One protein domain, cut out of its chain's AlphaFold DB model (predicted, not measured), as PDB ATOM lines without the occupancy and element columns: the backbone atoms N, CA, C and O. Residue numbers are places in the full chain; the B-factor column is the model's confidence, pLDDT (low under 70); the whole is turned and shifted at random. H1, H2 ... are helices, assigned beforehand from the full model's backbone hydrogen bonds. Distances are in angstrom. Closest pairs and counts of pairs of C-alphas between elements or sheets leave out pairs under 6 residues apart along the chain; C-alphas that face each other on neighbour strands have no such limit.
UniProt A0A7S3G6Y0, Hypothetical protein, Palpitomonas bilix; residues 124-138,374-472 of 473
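What this domain is: This is residues 124 to 138 and 374 to 472 of the 473 residues of the protein "Hypothetical protein" of Palpitomonas bilix (UniProt A0A7S3G6Y0). Four helices form a loose up-and-down bundle, H1, H2, H4 and H5, each running against the one before; H3 turns the corner at one end, and loop 440 to 454 reaches out at the other. The printed part has 114 residues, with five named helices in the order H1 to H5 and no named strand; its class is all helix, with 89 of the 114 residues in the helices, and it is loose, with a radius of gyration of the C-alphas of 17.4 A and spans of 61 by 24 by 21 A.

Where its parts are: Find C-alpha 124 at (23.333, -17.624, -35.001); there H1, residues 124 to 136, begins. Next come H2, residues 377 to 404, 40.2 A long, H3, 406 to 410, H4, 413 to 439, 39.7 A, and H5, 455 to 470, ending at (26.081, -32.732, -31.927).

How they stand to each other: Start at H4, the hub: H5 makes a hairpin with it, a shallow tilt of 23 degrees, closest C-alphas Ala 435 and Pro 457, 4.1 A. H1 touches H2, closest C-alphas Ala 127 and Leu 386, 5.7 A. In each helix every O i to N i+4 pair is within hydrogen-bond range.

The domain as a whole: Residues 139 to 373 are cut out, leaving 21.0 A between C-alphas 138 and 374. Residues 137, 138, 407 and 409 are under pLDDT 70.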
ATOM      1  N   PHE A 124      22.570 -16.371 -34.974       94.81
ATOM      2  CA  PHE A 124      23.333 -17.624 -35.001       94.81
ATOM      3  C   PHE A 124      22.422 -18.857 -34.994       94.81
ATOM      4  O   PHE A 124      22.600 -19.733 -35.835       94.81
ATOM      5  N   ILE A 125      21.423 -18.909 -34.106       94.56
ATOM      6  CA  ILE A 125      20.483 -20.037 -34.031       94.56
ATOM      7  C   ILE A 125      19.642 -20.151 -35.311       94.56
ATOM      8  O   ILE A 125      19.428 -21.264 -35.787       94.56
ATOM      9  N   ILE A 126      19.224 -19.035 -35.919       94.88
ATOM     10  CA  ILE A 126      18.532 -19.041 -37.222       94.88
ATOM     11  C   ILE A 126      19.446 -19.591 -38.329       94.88
ATOM     12  O   ILE A 126      19.039 -20.498 -39.051       94.88
ATOM     13  N   ALA A 127      20.685 -19.099 -38.442       95.06
ATOM     14  CA  ALA A 127      21.646 -19.579 -39.438       95.06
ATOM     15  C   ALA A 127      21.983 -21.070 -39.250       95.06
ATOM     16  O   ALA A 127      21.999 -21.823 -40.223       95.06
ATOM     17  N   LEU A 128      22.179 -21.512 -38.002       94.50
ATOM     18  CA  LEU A 128      22.381 -22.919 -37.650       94.50
ATOM     19  C   LEU A 128      21.176 -23.772 -38.058       94.50
ATOM     20  O   LEU A 128      21.353 -24.796 -38.708       94.50
ATOM     21  N   THR A 129      19.959 -23.319 -37.745       93.12
ATOM     22  CA  THR A 129      18.714 -24.027 -38.074       93.12
ATOM     23  C   THR A 129      18.551 -24.192 -39.585       93.12
ATOM     24  O   THR A 129      18.247 -25.289 -40.040       93.12
ATOM     25  N   VAL A 130      18.809 -23.145 -40.376       92.56
ATOM     26  CA  VAL A 130      18.734 -23.218 -41.848       92.56
ATOM     27  C   VAL A 130      19.768 -24.198 -42.411       92.56
ATOM     28  O   VAL A 130      19.410 -25.069 -43.203       92.56
ATOM     29  N   VAL A 131      21.031 -24.121 -41.972       92.50
ATOM     30  CA  VAL A 131      22.076 -25.054 -42.437       92.50
ATOM     31  C   VAL A 131      21.748 -26.497 -42.037       92.50
ATOM     32  O   VAL A 131      21.884 -27.394 -42.864       92.50
ATOM     33  N   VAL A 132      21.287 -26.734 -40.803       90.19
ATOM     34  CA  VAL A 132      20.963 -28.080 -40.302       90.19
ATOM     35  C   VAL A 132      19.742 -28.669 -41.008       90.19
ATOM     36  O   VAL A 132      19.828 -29.811 -41.444       90.19
ATOM     37  N   LEU A 133      18.651 -27.917 -41.197       87.38
ATOM     38  CA  LEU A 133      17.458 -28.413 -41.902       87.38
ATOM     39  C   LEU A 133      17.769 -28.793 -43.356       87.38
ATOM     40  O   LEU A 133      17.367 -29.864 -43.817       87.38
ATOM     41  N   ASN A 134      18.549 -27.966 -44.058       84.62
ATOM     42  CA  ASN A 134      18.982 -28.276 -45.420       84.62
ATOM     43  C   ASN A 134      19.914 -29.509 -45.439       84.62
ATOM     44  O   ASN A 134      19.856 -30.307 -46.374       84.62
ATOM     45  N   ALA A 135      20.725 -29.708 -44.388       80.88
ATOM     46  CA  ALA A 135      21.649 -30.836 -44.241       80.88
ATOM     47  C   ALA A 135      20.990 -32.163 -43.822       80.88
ATOM     48  O   ALA A 135      21.486 -33.238 -44.177       80.88
ATOM     49  N   THR A 136      19.906 -32.131 -43.043       71.81
ATOM     50  CA  THR A 136      19.201 -33.349 -42.613       71.81
ATOM     51  C   THR A 136      18.441 -33.996 -43.764       71.81
ATOM     52  O   THR A 136      18.390 -35.224 -43.825       71.81
ATOM     53  N   GLY A 137      17.947 -33.194 -44.711       67.62
ATOM     54  CA  GLY A 137      17.068 -33.650 -45.786       67.62
ATOM     55  C   GLY A 137      15.618 -33.819 -45.323       67.62
ATOM     56  O   GLY A 137      15.296 -33.680 -44.142       67.62
ATOM     57  N   ASN A 138      14.735 -34.112 -46.277       68.94
ATOM     58  CA  ASN A 138      13.303 -34.303 -46.034       68.94
ATOM     59  C   ASN A 138      12.975 -35.780 -45.744       68.94
ATOM     60  O   ASN A 138      13.780 -36.669 -46.005       68.94
ATOM     61  N   ARG A 374      25.175 -23.656 -59.473       83.69
ATOM     62  CA  ARG A 374      24.327 -22.453 -59.387       83.69
ATOM     63  C   ARG A 374      23.059 -22.666 -58.551       83.69
ATOM     64  O   ARG A 374      22.594 -21.702 -57.955       83.69
ATOM     65  N   SER A 375      22.515 -23.885 -58.476       80.06
ATOM     66  CA  SER A 375      21.318 -24.169 -57.663       80.06
ATOM     67  C   SER A 375      21.621 -24.257 -56.163       80.06
ATOM     68  O   SER A 375      20.759 -23.949 -55.346       80.06
ATOM     69  N   THR A 376      22.854 -24.610 -55.785       85.06
ATOM     70  CA  THR A 376      23.280 -24.791 -54.385       85.06
ATOM     71  C   THR A 376      23.897 -23.528 -53.779       85.06
ATOM     72  O   THR A 376      24.382 -23.552 -52.648       85.06
ATOM     73  N   ILE A 377      23.916 -22.410 -54.514       87.75
ATOM     74  CA  ILE A 377      24.570 -21.169 -54.071       87.75
ATOM     75  C   ILE A 377      23.916 -20.574 -52.812       87.75
ATOM     76  O   ILE A 377      24.596 -19.937 -52.012       87.75
ATOM     77  N   PHE A 378      22.620 -20.828 -52.601       89.50
ATOM     78  CA  PHE A 378      21.896 -20.443 -51.386       89.50
ATOM     79  C   PHE A 378      22.357 -21.249 -50.161       89.50
ATOM     80  O   PHE A 378      22.625 -20.661 -49.115       89.50
ATOM     81  N   ASP A 379      22.520 -22.568 -50.305       89.06
ATOM     82  CA  ASP A 379      23.044 -23.441 -49.245       89.06
ATOM     83  C   ASP A 379      24.462 -23.004 -48.844       89.06
ATOM     84  O   ASP A 379      24.740 -22.749 -47.671       89.06
ATOM     85  N   LEU A 380      25.331 -22.803 -49.844       90.44
ATOM     86  CA  LEU A 380      26.714 -22.364 -49.647       90.44
ATOM     87  C   LEU A 380      26.815 -20.954 -49.032       90.44
ATOM     88  O   LEU A 380      27.744 -20.675 -48.271       90.44
ATOM     89  N   ALA A 381      25.862 -20.062 -49.323       93.19
ATOM     90  CA  ALA A 381      25.790 -18.747 -48.691       93.19
ATOM     91  C   ALA A 381      25.461 -18.851 -47.192       93.19
ATOM     92  O   ALA A 381      26.100 -18.174 -46.385       93.19
ATOM     93  N   TRP A 382      24.529 -19.726 -46.798       94.75
ATOM     94  CA  TRP A 382      24.221 -19.969 -45.383       94.75
ATOM     95  C   TRP A 382      25.360 -20.670 -44.638       94.75
ATOM     96  O   TRP A 382      25.668 -20.272 -43.514       94.75
ATOM     97  N   ASP A 383      26.054 -21.619 -45.275       93.12
ATOM     98  CA  ASP A 383      27.308 -22.180 -44.753       93.12
ATOM     99  C   ASP A 383      28.351 -21.081 -44.474       93.12
ATOM    100  O   ASP A 383      28.937 -21.030 -43.390       93.12
ATOM    101  N   GLY A 384      28.564 -20.172 -45.433       94.44
ATOM    102  CA  GLY A 384      29.508 -19.059 -45.301       94.44
ATOM    103  C   GLY A 384      29.118 -18.058 -44.207       94.44
ATOM    104  O   GLY A 384      29.982 -17.600 -43.454       94.44
ATOM    105  N   ILE A 385      27.823 -17.753 -44.072       96.06
ATOM    106  CA  ILE A 385      27.279 -16.907 -42.999       96.06
ATOM    107  C   ILE A 385      27.515 -17.557 -41.630       96.06
ATOM    108  O   ILE A 385      28.037 -16.899 -40.727       96.06
ATOM    109  N   LEU A 386      27.176 -18.839 -41.474       95.62
ATOM    110  CA  LEU A 386      27.312 -19.556 -40.205       95.62
ATOM    111  C   LEU A 386      28.784 -19.689 -39.786       95.62
ATOM    112  O   LEU A 386      29.129 -19.364 -38.647       95.62
ATOM    113  N   LEU A 387      29.670 -20.057 -40.718       95.56
ATOM    114  CA  LEU A 387      31.117 -20.072 -40.491       95.56
ATOM    115  C   LEU A 387      31.648 -18.680 -40.103       95.56
ATOM    116  O   LEU A 387      32.427 -18.561 -39.156       95.56
ATOM    117  N   GLY A 388      31.191 -17.616 -40.771       96.06
ATOM    118  CA  GLY A 388      31.542 -16.234 -40.430       96.06
ATOM    119  C   GLY A 388      31.120 -15.838 -39.009       96.06
ATOM    120  O   GLY A 388      31.908 -15.240 -38.272       96.06
ATOM    121  N   VAL A 389      29.914 -16.227 -38.584       94.44
ATOM    122  CA  VAL A 389      29.409 -16.004 -37.219       94.44
ATOM    123  C   VAL A 389      30.238 -16.771 -36.179       94.44
ATOM    124  O   VAL A 389      30.637 -16.185 -35.169       94.44
ATOM    125  N   VAL A 390      30.574 -18.039 -36.441       94.56
ATOM    126  CA  VAL A 390      31.445 -18.849 -35.567       94.56
ATOM    127  C   VAL A 390      32.849 -18.235 -35.455       94.56
ATOM    128  O   VAL A 390      33.373 -18.099 -34.347       94.56
ATOM    129  N   LEU A 391      33.441 -17.772 -36.560       95.00
ATOM    130  CA  LEU A 391      34.735 -17.075 -36.548       95.00
ATOM    131  C   LEU A 391      34.687 -15.771 -35.731       95.00
ATOM    132  O   LEU A 391      35.611 -15.493 -34.961       95.00
ATOM    133  N   VAL A 392      33.601 -14.999 -35.827       94.06
ATOM    134  CA  VAL A 392      33.388 -13.802 -34.996       94.06
ATOM    135  C   VAL A 392      33.303 -14.161 -33.506       94.06
ATOM    136  O   VAL A 392      33.942 -13.491 -32.686       94.06
ATOM    137  N   TYR A 393      32.602 -15.237 -33.134       91.75
ATOM    138  CA  TYR A 393      32.583 -15.731 -31.750       91.75
ATOM    139  C   TYR A 393      33.972 -16.163 -31.253       91.75
ATOM    140  O   TYR A 393      34.379 -15.765 -30.157       91.75
ATOM    141  N   ILE A 394      34.744 -16.891 -32.066       92.00
ATOM    142  CA  ILE A 394      36.128 -17.287 -31.754       92.00
ATOM    143  C   ILE A 394      37.015 -16.047 -31.519       92.00
ATOM    144  O   ILE A 394      37.791 -15.998 -30.558       92.00
ATOM    145  N   ILE A 395      36.867 -14.994 -32.329       91.62
ATOM    146  CA  ILE A 395      37.583 -13.722 -32.134       91.62
ATOM    147  C   ILE A 395      37.159 -13.046 -30.816       91.62
ATOM    148  O   ILE A 395      38.022 -12.597 -30.051       91.62
ATOM    149  N   MET A 396      35.859 -13.013 -30.495       87.56
ATOM    150  CA  MET A 396      35.369 -12.481 -29.214       87.56
ATOM    151  C   MET A 396      35.923 -13.262 -28.011       87.56
ATOM    152  O   MET A 396      36.329 -12.644 -27.019       87.56
ATOM    153  N   LEU A 397      36.014 -14.591 -28.110       87.69
ATOM    154  CA  LEU A 397      36.619 -15.468 -27.105       87.69
ATOM    155  C   LEU A 397      38.103 -15.130 -26.875       87.69
ATOM    156  O   LEU A 397      38.513 -14.933 -25.726       87.69
ATOM    157  N   PHE A 398      38.905 -14.986 -27.939       86.56
ATOM    158  CA  PHE A 398      40.322 -14.609 -27.820       86.56
ATOM    159  C   PHE A 398      40.513 -13.216 -27.198       86.56
ATOM    160  O   PHE A 398      41.373 -13.037 -26.326       86.56
ATOM    161  N   VAL A 399      39.695 -12.230 -27.582       86.75
ATOM    162  CA  VAL A 399      39.705 -10.886 -26.970       86.75
ATOM    163  C   VAL A 399      39.270 -10.943 -25.498       86.75
ATOM    164  O   VAL A 399      39.843 -10.247 -24.654       86.75
ATOM    165  N   GLY A 400      38.307 -11.804 -25.160       80.88
ATOM    166  CA  GLY A 400      37.898 -12.096 -23.786       80.88
ATOM    167  C   GLY A 400      39.041 -12.666 -22.944       80.88
ATOM    168  O   GLY A 400      39.335 -12.132 -21.871       80.88
ATOM    169  N   CYS A 401      39.742 -13.679 -23.459       81.81
ATOM    170  CA  CYS A 401      40.892 -14.305 -22.802       81.81
ATOM    171  C   CYS A 401      42.043 -13.318 -22.565       81.81
ATOM    172  O   CYS A 401      42.585 -13.277 -21.458       81.81
ATOM    173  N   LYS A 402      42.376 -12.473 -23.556       81.25
ATOM    174  CA  LYS A 402      43.402 -11.422 -23.410       81.25
ATOM    175  C   LYS A 402      43.047 -10.377 -22.340       81.25
ATOM    176  O   LYS A 402      43.950  -9.839 -21.711       81.25
ATOM    177  N   ARG A 403      41.756 -10.097 -22.109       79.81
ATOM    178  CA  ARG A 403      41.286  -9.105 -21.116       79.81
ATOM    179  C   ARG A 403      41.046  -9.669 -19.710       79.81
ATOM    180  O   ARG A 403      41.176  -8.928 -18.744       79.81
ATOM    181  N   LYS A 404      40.640 -10.939 -19.586       72.19
ATOM    182  CA  LYS A 404      40.236 -11.568 -18.306       72.19
ATOM    183  C   LYS A 404      41.253 -12.575 -17.750       72.19
ATOM    184  O   LYS A 404      41.090 -13.018 -16.615       72.19
ATOM    185  N   GLY A 405      42.261 -12.944 -18.541       74.50
ATOM    186  CA  GLY A 405      43.201 -14.026 -18.254       74.50
ATOM    187  C   GLY A 405      42.644 -15.396 -18.658       74.50
ATOM    188  O   GLY A 405      41.589 -15.814 -18.185       74.50
ATOM    189  N   PHE A 406      43.389 -16.119 -19.501       71.75
ATOM    190  CA  PHE A 406      43.001 -17.412 -20.092       71.75
ATOM    191  C   PHE A 406      42.473 -18.431 -19.064       71.75
ATOM    192  O   PHE A 406      41.406 -19.010 -19.257       71.75
ATOM    193  N   LYS A 407      43.155 -18.569 -17.914       67.38
ATOM    194  CA  LYS A 407      42.755 -19.485 -16.828       67.38
ATOM    195  C   LYS A 407      41.306 -19.275 -16.363       67.38
ATOM    196  O   LYS A 407      40.636 -20.249 -16.053       67.38
ATOM    197  N   LYS A 408      40.795 -18.037 -16.341       70.81
ATOM    198  CA  LYS A 408      39.424 -17.747 -15.880       70.81
ATOM    199  C   LYS A 408      38.345 -18.138 -16.898       70.81
ATOM    200  O   LYS A 408      37.201 -18.334 -16.506       70.81
ATOM    201  N   GLN A 409      38.701 -18.246 -18.178       66.06
ATOM    202  CA  GLN A 409      37.794 -18.708 -19.229       66.06
ATOM    203  C   GLN A 409      37.757 -20.248 -19.273       66.06
ATOM    204  O   GLN A 409      36.680 -20.824 -19.351       66.06
ATOM    205  N   VAL A 410      38.919 -20.905 -19.154       71.12
ATOM    206  CA  VAL A 410      39.061 -22.370 -19.298       71.12
ATOM    207  C   VAL A 410      38.742 -23.152 -18.013       71.12
ATOM    208  O   VAL A 410      38.357 -24.308 -18.090       71.12
ATOM    209  N   LEU A 411      38.828 -22.538 -16.825       72.94
ATOM    210  CA  LEU A 411      38.366 -23.150 -15.563       72.94
ATOM    211  C   LEU A 411      36.854 -22.970 -15.311       72.94
ATOM    212  O   LEU A 411      36.368 -23.284 -14.227       72.94
ATOM    213  N   HIS A 412      36.107 -22.418 -16.269       83.94
ATOM    214  CA  HIS A 412      34.676 -22.155 -16.148       83.94
ATOM    215  C   HIS A 412      33.895 -23.101 -17.064       83.94
ATOM    216  O   HIS A 412      34.095 -23.066 -18.272       83.94
ATOM    217  N   PHE A 413      32.983 -23.898 -16.496       86.62
ATOM    218  CA  PHE A 413      32.210 -24.938 -17.195       86.62
ATOM    219  C   PHE A 413      31.664 -24.490 -18.561       86.62
ATOM    220  O   PHE A 413      32.022 -25.059 -19.587       86.62
ATOM    221  N   TRP A 414      30.900 -23.394 -18.596       85.62
ATOM    222  CA  TRP A 414      30.345 -22.849 -19.842       85.62
ATOM    223  C   TRP A 414      31.417 -22.414 -20.849       85.62
ATOM    224  O   TRP A 414      31.229 -22.575 -22.043       85.62
ATOM    225  N   GLY A 415      32.573 -21.934 -20.378       85.56
ATOM    226  CA  GLY A 415      33.683 -21.563 -21.257       85.56
ATOM    227  C   GLY A 415      34.375 -22.770 -21.896       85.56
ATOM    228  O   GLY A 415      34.917 -22.639 -22.990       85.56
ATOM    229  N   ILE A 416      34.332 -23.942 -21.253       87.25
ATOM    230  CA  ILE A 416      34.776 -25.212 -21.848       87.25
ATOM    231  C   ILE A 416      33.779 -25.653 -22.928       87.25
ATOM    232  O   ILE A 416      34.215 -26.047 -24.006       87.25
ATOM    233  N   LEU A 417      32.469 -25.534 -22.674       89.94
ATOM    234  CA  LEU A 417      31.423 -25.846 -23.660       89.94
ATOM    235  C   LEU A 417      31.495 -24.929 -24.893       89.94
ATOM    236  O   LEU A 417      31.512 -25.440 -26.009       89.94
ATOM    237  N   ASP A 418      31.629 -23.608 -24.701       88.62
ATOM    238  CA  ASP A 418      31.834 -22.635 -25.789       88.62
ATOM    239  C   ASP A 418      33.020 -23.060 -26.679       88.62
ATOM    240  O   ASP A 418      32.905 -23.162 -27.900       88.62
ATOM    241  N   ILE A 419      34.168 -23.351 -26.050       89.75
ATOM    242  CA  ILE A 419      35.402 -23.771 -26.728       89.75
ATOM    243  C   ILE A 419      35.199 -25.088 -27.484       89.75
ATOM    244  O   ILE A 419      35.600 -25.185 -28.645       89.75
ATOM    245  N   ALA A 420      34.588 -26.090 -26.847       91.94
ATOM    246  CA  ALA A 420      34.337 -27.391 -27.456       91.94
ATOM    247  C   ALA A 420      33.430 -27.263 -28.688       91.94
ATOM    248  O   ALA A 420      33.775 -27.789 -29.744       91.94
ATOM    249  N   ASN A 421      32.336 -26.500 -28.593       92.75
ATOM    250  CA  ASN A 421      31.411 -26.314 -29.709       92.75
ATOM    251  C   ASN A 421      32.082 -25.585 -30.890       92.75
ATOM    252  O   ASN A 421      31.979 -26.022 -32.035       92.75
ATOM    253  N   TYR A 422      32.880 -24.539 -30.636       92.94
ATOM    254  CA  TYR A 422      33.646 -23.885 -31.707       92.94
ATOM    255  C   TYR A 422      34.673 -24.822 -32.369       92.94
ATOM    256  O   TYR A 422      34.873 -24.734 -33.581       92.94
ATOM    257  N   PHE A 423      35.295 -25.744 -31.624       93.25
ATOM    258  CA  PHE A 423      36.147 -26.779 -32.222       93.25
ATOM    259  C   PHE A 423      35.350 -27.790 -33.060       93.25
ATOM    260  O   PHE A 423      35.815 -28.142 -34.146       93.25
ATOM    261  N   LEU A 424      34.158 -28.211 -32.621       94.94
ATOM    262  CA  LEU A 424      33.275 -29.086 -33.406       94.94
ATOM    263  C   LEU A 424      32.897 -28.433 -34.745       94.94
ATOM    264  O   LEU A 424      33.114 -29.049 -35.788       94.94
ATOM    265  N   PHE A 425      32.459 -27.167 -34.745       95.38
ATOM    266  CA  PHE A 425      32.176 -26.419 -35.980       95.38
ATOM    267  C   PHE A 425      33.393 -26.322 -36.913       95.38
ATOM    268  O   PHE A 425      33.259 -26.536 -38.117       95.38
ATOM    269  N   LEU A 426      34.585 -26.024 -36.383       94.62
ATOM    270  CA  LEU A 426      35.808 -25.957 -37.192       94.62
ATOM    271  C   LEU A 426      36.136 -27.307 -37.851       94.62
ATOM    272  O   LEU A 426      36.446 -27.341 -39.042       94.62
ATOM    273  N   ILE A 427      36.038 -28.416 -37.110       96.50
ATOM    274  CA  ILE A 427      36.276 -29.769 -37.642       96.50
ATOM    275  C   ILE A 427      35.213 -30.126 -38.691       96.50
ATOM    276  O   ILE A 427      35.554 -30.626 -39.763       96.50
ATOM    277  N   ALA A 428      33.942 -29.816 -38.421       95.62
ATOM    278  CA  ALA A 428      32.832 -30.068 -39.331       95.62
ATOM    279  C   ALA A 428      33.030 -29.335 -40.673       95.62
ATOM    280  O   ALA A 428      32.948 -29.958 -41.735       95.62
ATOM    281  N   TYR A 429      33.363 -28.040 -40.650       95.31
ATOM    282  CA  TYR A 429      33.631 -27.286 -41.878       95.31
ATOM    283  C   TYR A 429      34.885 -27.773 -42.616       95.31
ATOM    284  O   TYR A 429      34.854 -27.875 -43.842       95.31
ATOM    285  N   VAL A 430      35.957 -28.155 -41.910       96.38
ATOM    286  CA  VAL A 430      37.143 -28.773 -42.538       96.38
ATOM    287  C   VAL A 430      36.784 -30.074 -43.268       96.38
ATOM    288  O   VAL A 430      37.264 -30.292 -44.380       96.38
ATOM    289  N   LEU A 431      35.910 -30.912 -42.703       96.19
ATOM    290  CA  LEU A 431      35.435 -32.137 -43.358       96.19
ATOM    291  C   LEU A 431      34.571 -31.843 -44.596       96.19
ATOM    292  O   LEU A 431      34.766 -32.477 -45.635       96.19
ATOM    293  N   LYS A 432      33.684 -30.842 -44.534       93.50
ATOM    294  CA  LYS A 432      32.874 -30.418 -45.689       93.50
ATOM    295  C   LYS A 432      33.728 -29.847 -46.825       93.50
ATOM    296  O   LYS A 432      33.573 -30.261 -47.971       93.50
ATOM    297  N   PHE A 433      34.690 -28.971 -46.521       94.19
ATOM    298  CA  PHE A 433      35.635 -28.473 -47.528       94.19
ATOM    299  C   PHE A 433      36.528 -29.590 -48.085       94.19
ATOM    300  O   PHE A 433      36.782 -29.609 -49.287       94.19
ATOM    301  N   ARG A 434      36.955 -30.558 -47.261       94.50
ATOM    302  CA  ARG A 434      37.697 -31.744 -47.725       94.50
ATOM    303  C   ARG A 434      36.900 -32.558 -48.746       94.50
ATOM    304  O   ARG A 434      37.490 -32.987 -49.730       94.50
ATOM    305  N   ALA A 435      35.597 -32.760 -48.540       94.56
ATOM    306  CA  ALA A 435      34.750 -33.474 -49.500       94.56
ATOM    307  C   ALA A 435      34.732 -32.774 -50.870       94.56
ATOM    308  O   ALA A 435      35.039 -33.402 -51.880       94.56
ATOM    309  N   ILE A 436      34.471 -31.462 -50.881       93.12
ATOM    310  CA  ILE A 436      34.432 -30.640 -52.102       93.12
ATOM    311  C   ILE A 436      35.801 -30.630 -52.806       93.12
ATOM    312  O   ILE A 436      35.867 -30.774 -54.021       93.12
ATOM    313  N   LEU A 437      36.907 -30.507 -52.062       93.88
ATOM    314  CA  LEU A 437      38.264 -30.516 -52.631       93.88
ATOM    315  C   LEU A 437      38.671 -31.878 -53.215       93.88
ATOM    316  O   LEU A 437      39.444 -31.917 -54.170       93.88
ATOM    317  N   ILE A 438      38.159 -32.986 -52.670       92.62
ATOM    318  CA  ILE A 438      38.332 -34.317 -53.266       92.62
ATOM    319  C   ILE A 438      37.528 -34.395 -54.569       92.62
ATOM    320  O   ILE A 438      38.105 -34.682 -55.614       92.62
ATOM    321  N   CYS A 439      36.234 -34.065 -54.529       93.19
ATOM    322  CA  CYS A 439      35.360 -34.115 -55.703       93.19
ATOM    323  C   CYS A 439      35.766 -33.141 -56.820       93.19
ATOM    324  O   CYS A 439      35.577 -33.459 -57.983       93.19
ATOM    325  N   PHE A 440      36.426 -32.018 -56.524       90.44
ATOM    326  CA  PHE A 440      36.977 -31.125 -57.556       90.44
ATOM    327  C   PHE A 440      38.011 -31.805 -58.483       90.44
ATOM    328  O   PHE A 440      38.266 -31.315 -59.578       90.44
ATOM    329  N   ASN A 441      38.606 -32.925 -58.056       88.56
ATOM    330  CA  ASN A 441      39.564 -33.716 -58.837       88.56
ATOM    331  C   ASN A 441      38.956 -35.045 -59.338       88.56
ATOM    332  O   ASN A 441      39.698 -35.966 -59.677       88.56
ATOM    333  N   ILE A 442      37.625 -35.172 -59.323       90.31
ATOM    334  CA  ILE A 442      36.888 -36.368 -59.731       90.31
ATOM    335  C   ILE A 442      35.811 -35.951 -60.736       90.31
ATOM    336  O   ILE A 442      34.963 -35.116 -60.435       90.31
ATOM    337  N   ASP A 443      35.815 -36.562 -61.918       87.25
ATOM    338  CA  ASP A 443      34.776 -36.315 -62.914       87.25
ATOM    339  C   ASP A 443      33.416 -36.894 -62.474       87.25
ATOM    340  O   ASP A 443      33.317 -37.987 -61.898       87.25
ATOM    341  N   PHE A 444      32.346 -36.149 -62.766       88.38
ATOM    342  CA  PHE A 444      30.966 -36.583 -62.572       88.38
ATOM    343  C   PHE A 444      30.147 -36.353 -63.855       88.38
ATOM    344  O   PHE A 444      30.139 -35.227 -64.361       88.38
ATOM    345  N   PRO A 445      29.407 -37.362 -64.361       89.38
ATOM    346  CA  PRO A 445      29.304 -38.729 -63.838       89.38
ATOM    347  C   PRO A 445      30.626 -39.517 -63.963       89.38
ATOM    348  O   PRO A 445      31.425 -39.223 -64.851       89.38
ATOM    349  N   PRO A 446      30.874 -40.511 -63.087       90.88
ATOM    350  CA  PRO A 446      32.055 -41.365 -63.188       90.88
ATOM    351  C   PRO A 446      32.016 -42.234 -64.461       90.88
ATOM    352  O   PRO A 446      30.928 -42.577 -64.937       90.88
ATOM    353  N   PRO A 447      33.181 -42.629 -65.009       87.00
ATOM    354  CA  PRO A 447      33.264 -43.390 -66.254       87.00
ATOM    355  C   PRO A 447      32.614 -44.775 -66.132       87.00
ATOM    356  O   PRO A 447      32.857 -45.498 -65.169       87.00
ATOM    357  N   HIS A 448      31.840 -45.185 -67.143       81.12
ATOM    358  CA  HIS A 448      31.097 -46.459 -67.148       81.12
ATOM    359  C   HIS A 448      31.962 -47.698 -66.864       81.12
ATOM    360  O   HIS A 448      31.496 -48.622 -66.204       81.12
ATOM    361  N   ASN A 449      33.219 -47.693 -67.318       79.81
ATOM    362  CA  ASN A 449      34.151 -48.819 -67.211       79.81
ATOM    363  C   ASN A 449      35.207 -48.600 -66.107       79.81
ATOM    364  O   ASN A 449      36.278 -49.202 -66.153       79.81
ATOM    365  N   GLY A 450      34.964 -47.686 -65.161       82.44
ATOM    366  CA  GLY A 450      35.900 -47.370 -64.083       82.44
ATOM    367  C   GLY A 450      35.210 -47.243 -62.730       82.44
ATOM    368  O   GLY A 450      34.124 -46.679 -62.605       82.44
ATOM    369  N   PHE A 451      35.865 -47.745 -61.683       86.31
ATOM    370  CA  PHE A 451      35.465 -47.454 -60.310       86.31
ATOM    371  C   PHE A 451      35.967 -46.066 -59.897       86.31
ATOM    372  O   PHE A 451      37.013 -45.602 -60.347       86.31
ATOM    373  N   THR A 452      35.227 -45.394 -59.019       90.06
ATOM    374  CA  THR A 452      35.584 -44.072 -58.493       90.06
ATOM    375  C   THR A 452      35.151 -43.976 -57.034       90.06
ATOM    376  O   THR A 452      33.991 -44.228 -56.704       90.06
ATOM    377  N   ASN A 453      36.073 -43.621 -56.134       90.69
ATOM    378  CA  ASN A 453      35.805 -43.637 -54.694       90.69
ATOM    379  C   ASN A 453      35.015 -42.406 -54.218       90.69
ATOM    380  O   ASN A 453      35.589 -41.383 -53.838       90.69
ATOM    381  N   TYR A 454      33.693 -42.554 -54.147       93.69
ATOM    382  CA  TYR A 454      32.807 -41.579 -53.505       93.69
ATOM    383  C   TYR A 454      32.599 -41.810 -51.995       93.69
ATOM    384  O   TYR A 454      32.140 -40.901 -51.306       93.69
ATOM    385  N   GLU A 455      33.004 -42.959 -51.439       92.38
ATOM    386  CA  GLU A 455      32.916 -43.224 -49.990       92.38
ATOM    387  C   GLU A 455      33.791 -42.259 -49.176       92.38
ATOM    388  O   GLU A 455      33.396 -41.800 -48.109       92.38
ATOM    389  N   THR A 456      34.952 -41.861 -49.698       91.88
ATOM    390  CA  THR A 456      35.881 -40.949 -49.008       91.88
ATOM    391  C   THR A 456      35.349 -39.508 -48.857       91.88
ATOM    392  O   THR A 456      35.367 -38.978 -47.733       91.88
ATOM    393  N   PRO A 457      34.864 -38.830 -49.922       94.62
ATOM    394  CA  PRO A 457      34.189 -37.542 -49.768       94.62
ATOM    395  C   PRO A 457      32.826 -37.699 -49.074       94.62
ATOM    396  O   PRO A 457      32.499 -36.888 -48.206       94.62
ATOM    397  N   GLY A 458      32.078 -38.773 -49.350       94.06
ATOM    398  CA  GLY A 458      30.785 -39.043 -48.720       94.06
ATOM    399  C   GLY A 458      30.872 -39.189 -47.199       94.06
ATOM    400  O   GLY A 458      30.119 -38.532 -46.481       94.06
ATOM    401  N   TRP A 459      31.822 -39.977 -46.686       93.81
ATOM    402  CA  TRP A 459      32.103 -40.103 -45.248       93.81
ATOM    403  C   TRP A 459      32.430 -38.747 -44.614       93.81
ATOM    404  O   TRP A 459      32.031 -38.469 -43.486       93.81
ATOM    405  N   SER A 460      33.106 -37.864 -45.354       95.25
ATOM    406  CA  SER A 460      33.440 -36.522 -44.869       95.25
ATOM    407  C   SER A 460      32.191 -35.627 -44.753       95.25
ATOM    408  O   SER A 460      32.078 -34.876 -43.783       95.25
ATOM    409  N   ILE A 461      31.215 -35.749 -45.664       94.12
ATOM    410  CA  ILE A 461      29.899 -35.089 -45.538       94.12
ATOM    411  C   ILE A 461      29.066 -35.697 -44.401       94.12
ATOM    412  O   ILE A 461      28.437 -34.962 -43.643       94.12
ATOM    413  N   ASP A 462      29.077 -37.018 -44.238       92.31
ATOM    414  CA  ASP A 462      28.344 -37.703 -43.167       92.31
ATOM    415  C   ASP A 462      28.866 -37.319 -41.772       92.31
ATOM    416  O   ASP A 462      28.096 -36.934 -40.892       92.31
ATOM    417  N   MET A 463      30.189 -37.299 -41.586       94.25
ATOM    418  CA  MET A 463      30.796 -36.809 -40.346       94.25
ATOM    419  C   MET A 463      30.544 -35.311 -40.119       94.25
ATOM    420  O   MET A 463      30.353 -34.911 -38.972       94.25
ATOM    421  N   TRP A 464      30.464 -34.482 -41.172       94.94
ATOM    422  CA  TRP A 464      29.989 -33.097 -41.036       94.94
ATOM    423  C   TRP A 464      28.548 -33.047 -40.503       94.94
ATOM    424  O   TRP A 464      28.313 -32.354 -39.515       94.94
ATOM    425  N   ARG A 465      27.604 -33.816 -41.070       92.12
ATOM    426  CA  ARG A 465      26.204 -33.880 -40.586       92.12
ATOM    427  C   ARG A 465      26.135 -34.299 -39.115       92.12
ATOM    428  O   ARG A 465      25.460 -33.639 -38.328       92.12
ATOM    429  N   ASN A 466      26.883 -35.334 -38.730       92.56
ATOM    430  CA  ASN A 466      26.924 -35.831 -37.352       92.56
ATOM    431  C   ASN A 466      27.501 -34.794 -36.370       92.56
ATOM    432  O   ASN A 466      26.939 -34.588 -35.295       92.56
ATOM    433  N   LEU A 467      28.573 -34.084 -36.740       94.25
ATOM    434  CA  LEU A 467      29.134 -33.008 -35.911       94.25
ATOM    435  C   LEU A 467      28.188 -31.803 -35.804       94.25
ATOM    436  O   LEU A 467      28.034 -31.260 -34.715       94.25
ATOM    437  N   MET A 468      27.516 -31.416 -36.894       92.38
ATOM    438  CA  MET A 468      26.514 -30.341 -36.882       92.38
ATOM    439  C   MET A 468      25.315 -30.685 -35.987       92.38
ATOM    440  O   MET A 468      24.826 -29.817 -35.263       92.38
ATOM    441  N   ALA A 469      24.874 -31.947 -35.984       90.56
ATOM    442  CA  ALA A 469      23.837 -32.429 -35.073       90.56
ATOM    443  C   ALA A 469      24.293 -32.355 -33.604       90.56
ATOM    444  O   ALA A 469      23.580 -31.788 -32.782       90.56
ATOM    445  N   ILE A 470      25.507 -32.826 -33.285       91.62
ATOM    446  CA  ILE A 470      26.081 -32.732 -31.927       91.62
ATOM    447  C   ILE A 470      26.222 -31.266 -31.480       91.62
ATOM    448  O   ILE A 470      25.894 -30.946 -30.344       91.62
ATOM    449  N   SER A 471      26.639 -30.359 -32.370       90.00
ATOM    450  CA  SER A 471      26.720 -28.909 -32.118       90.00
ATOM    451  C   SER A 471      25.363 -28.201 -31.957       90.00
ATOM    452  O   SER A 471      25.342 -27.009 -31.633       90.00
ATOM    453  N   THR A 472      24.251 -28.908 -32.193       87.44
ATOM    454  CA  THR A 472      22.869 -28.419 -32.022       87.44
ATOM    455  C   THR A 472      22.243 -28.881 -30.692       87.44
ATOM    456  O   THR A 472      21.192 -28.366 -30.309       87.44
TER     457      THR A 472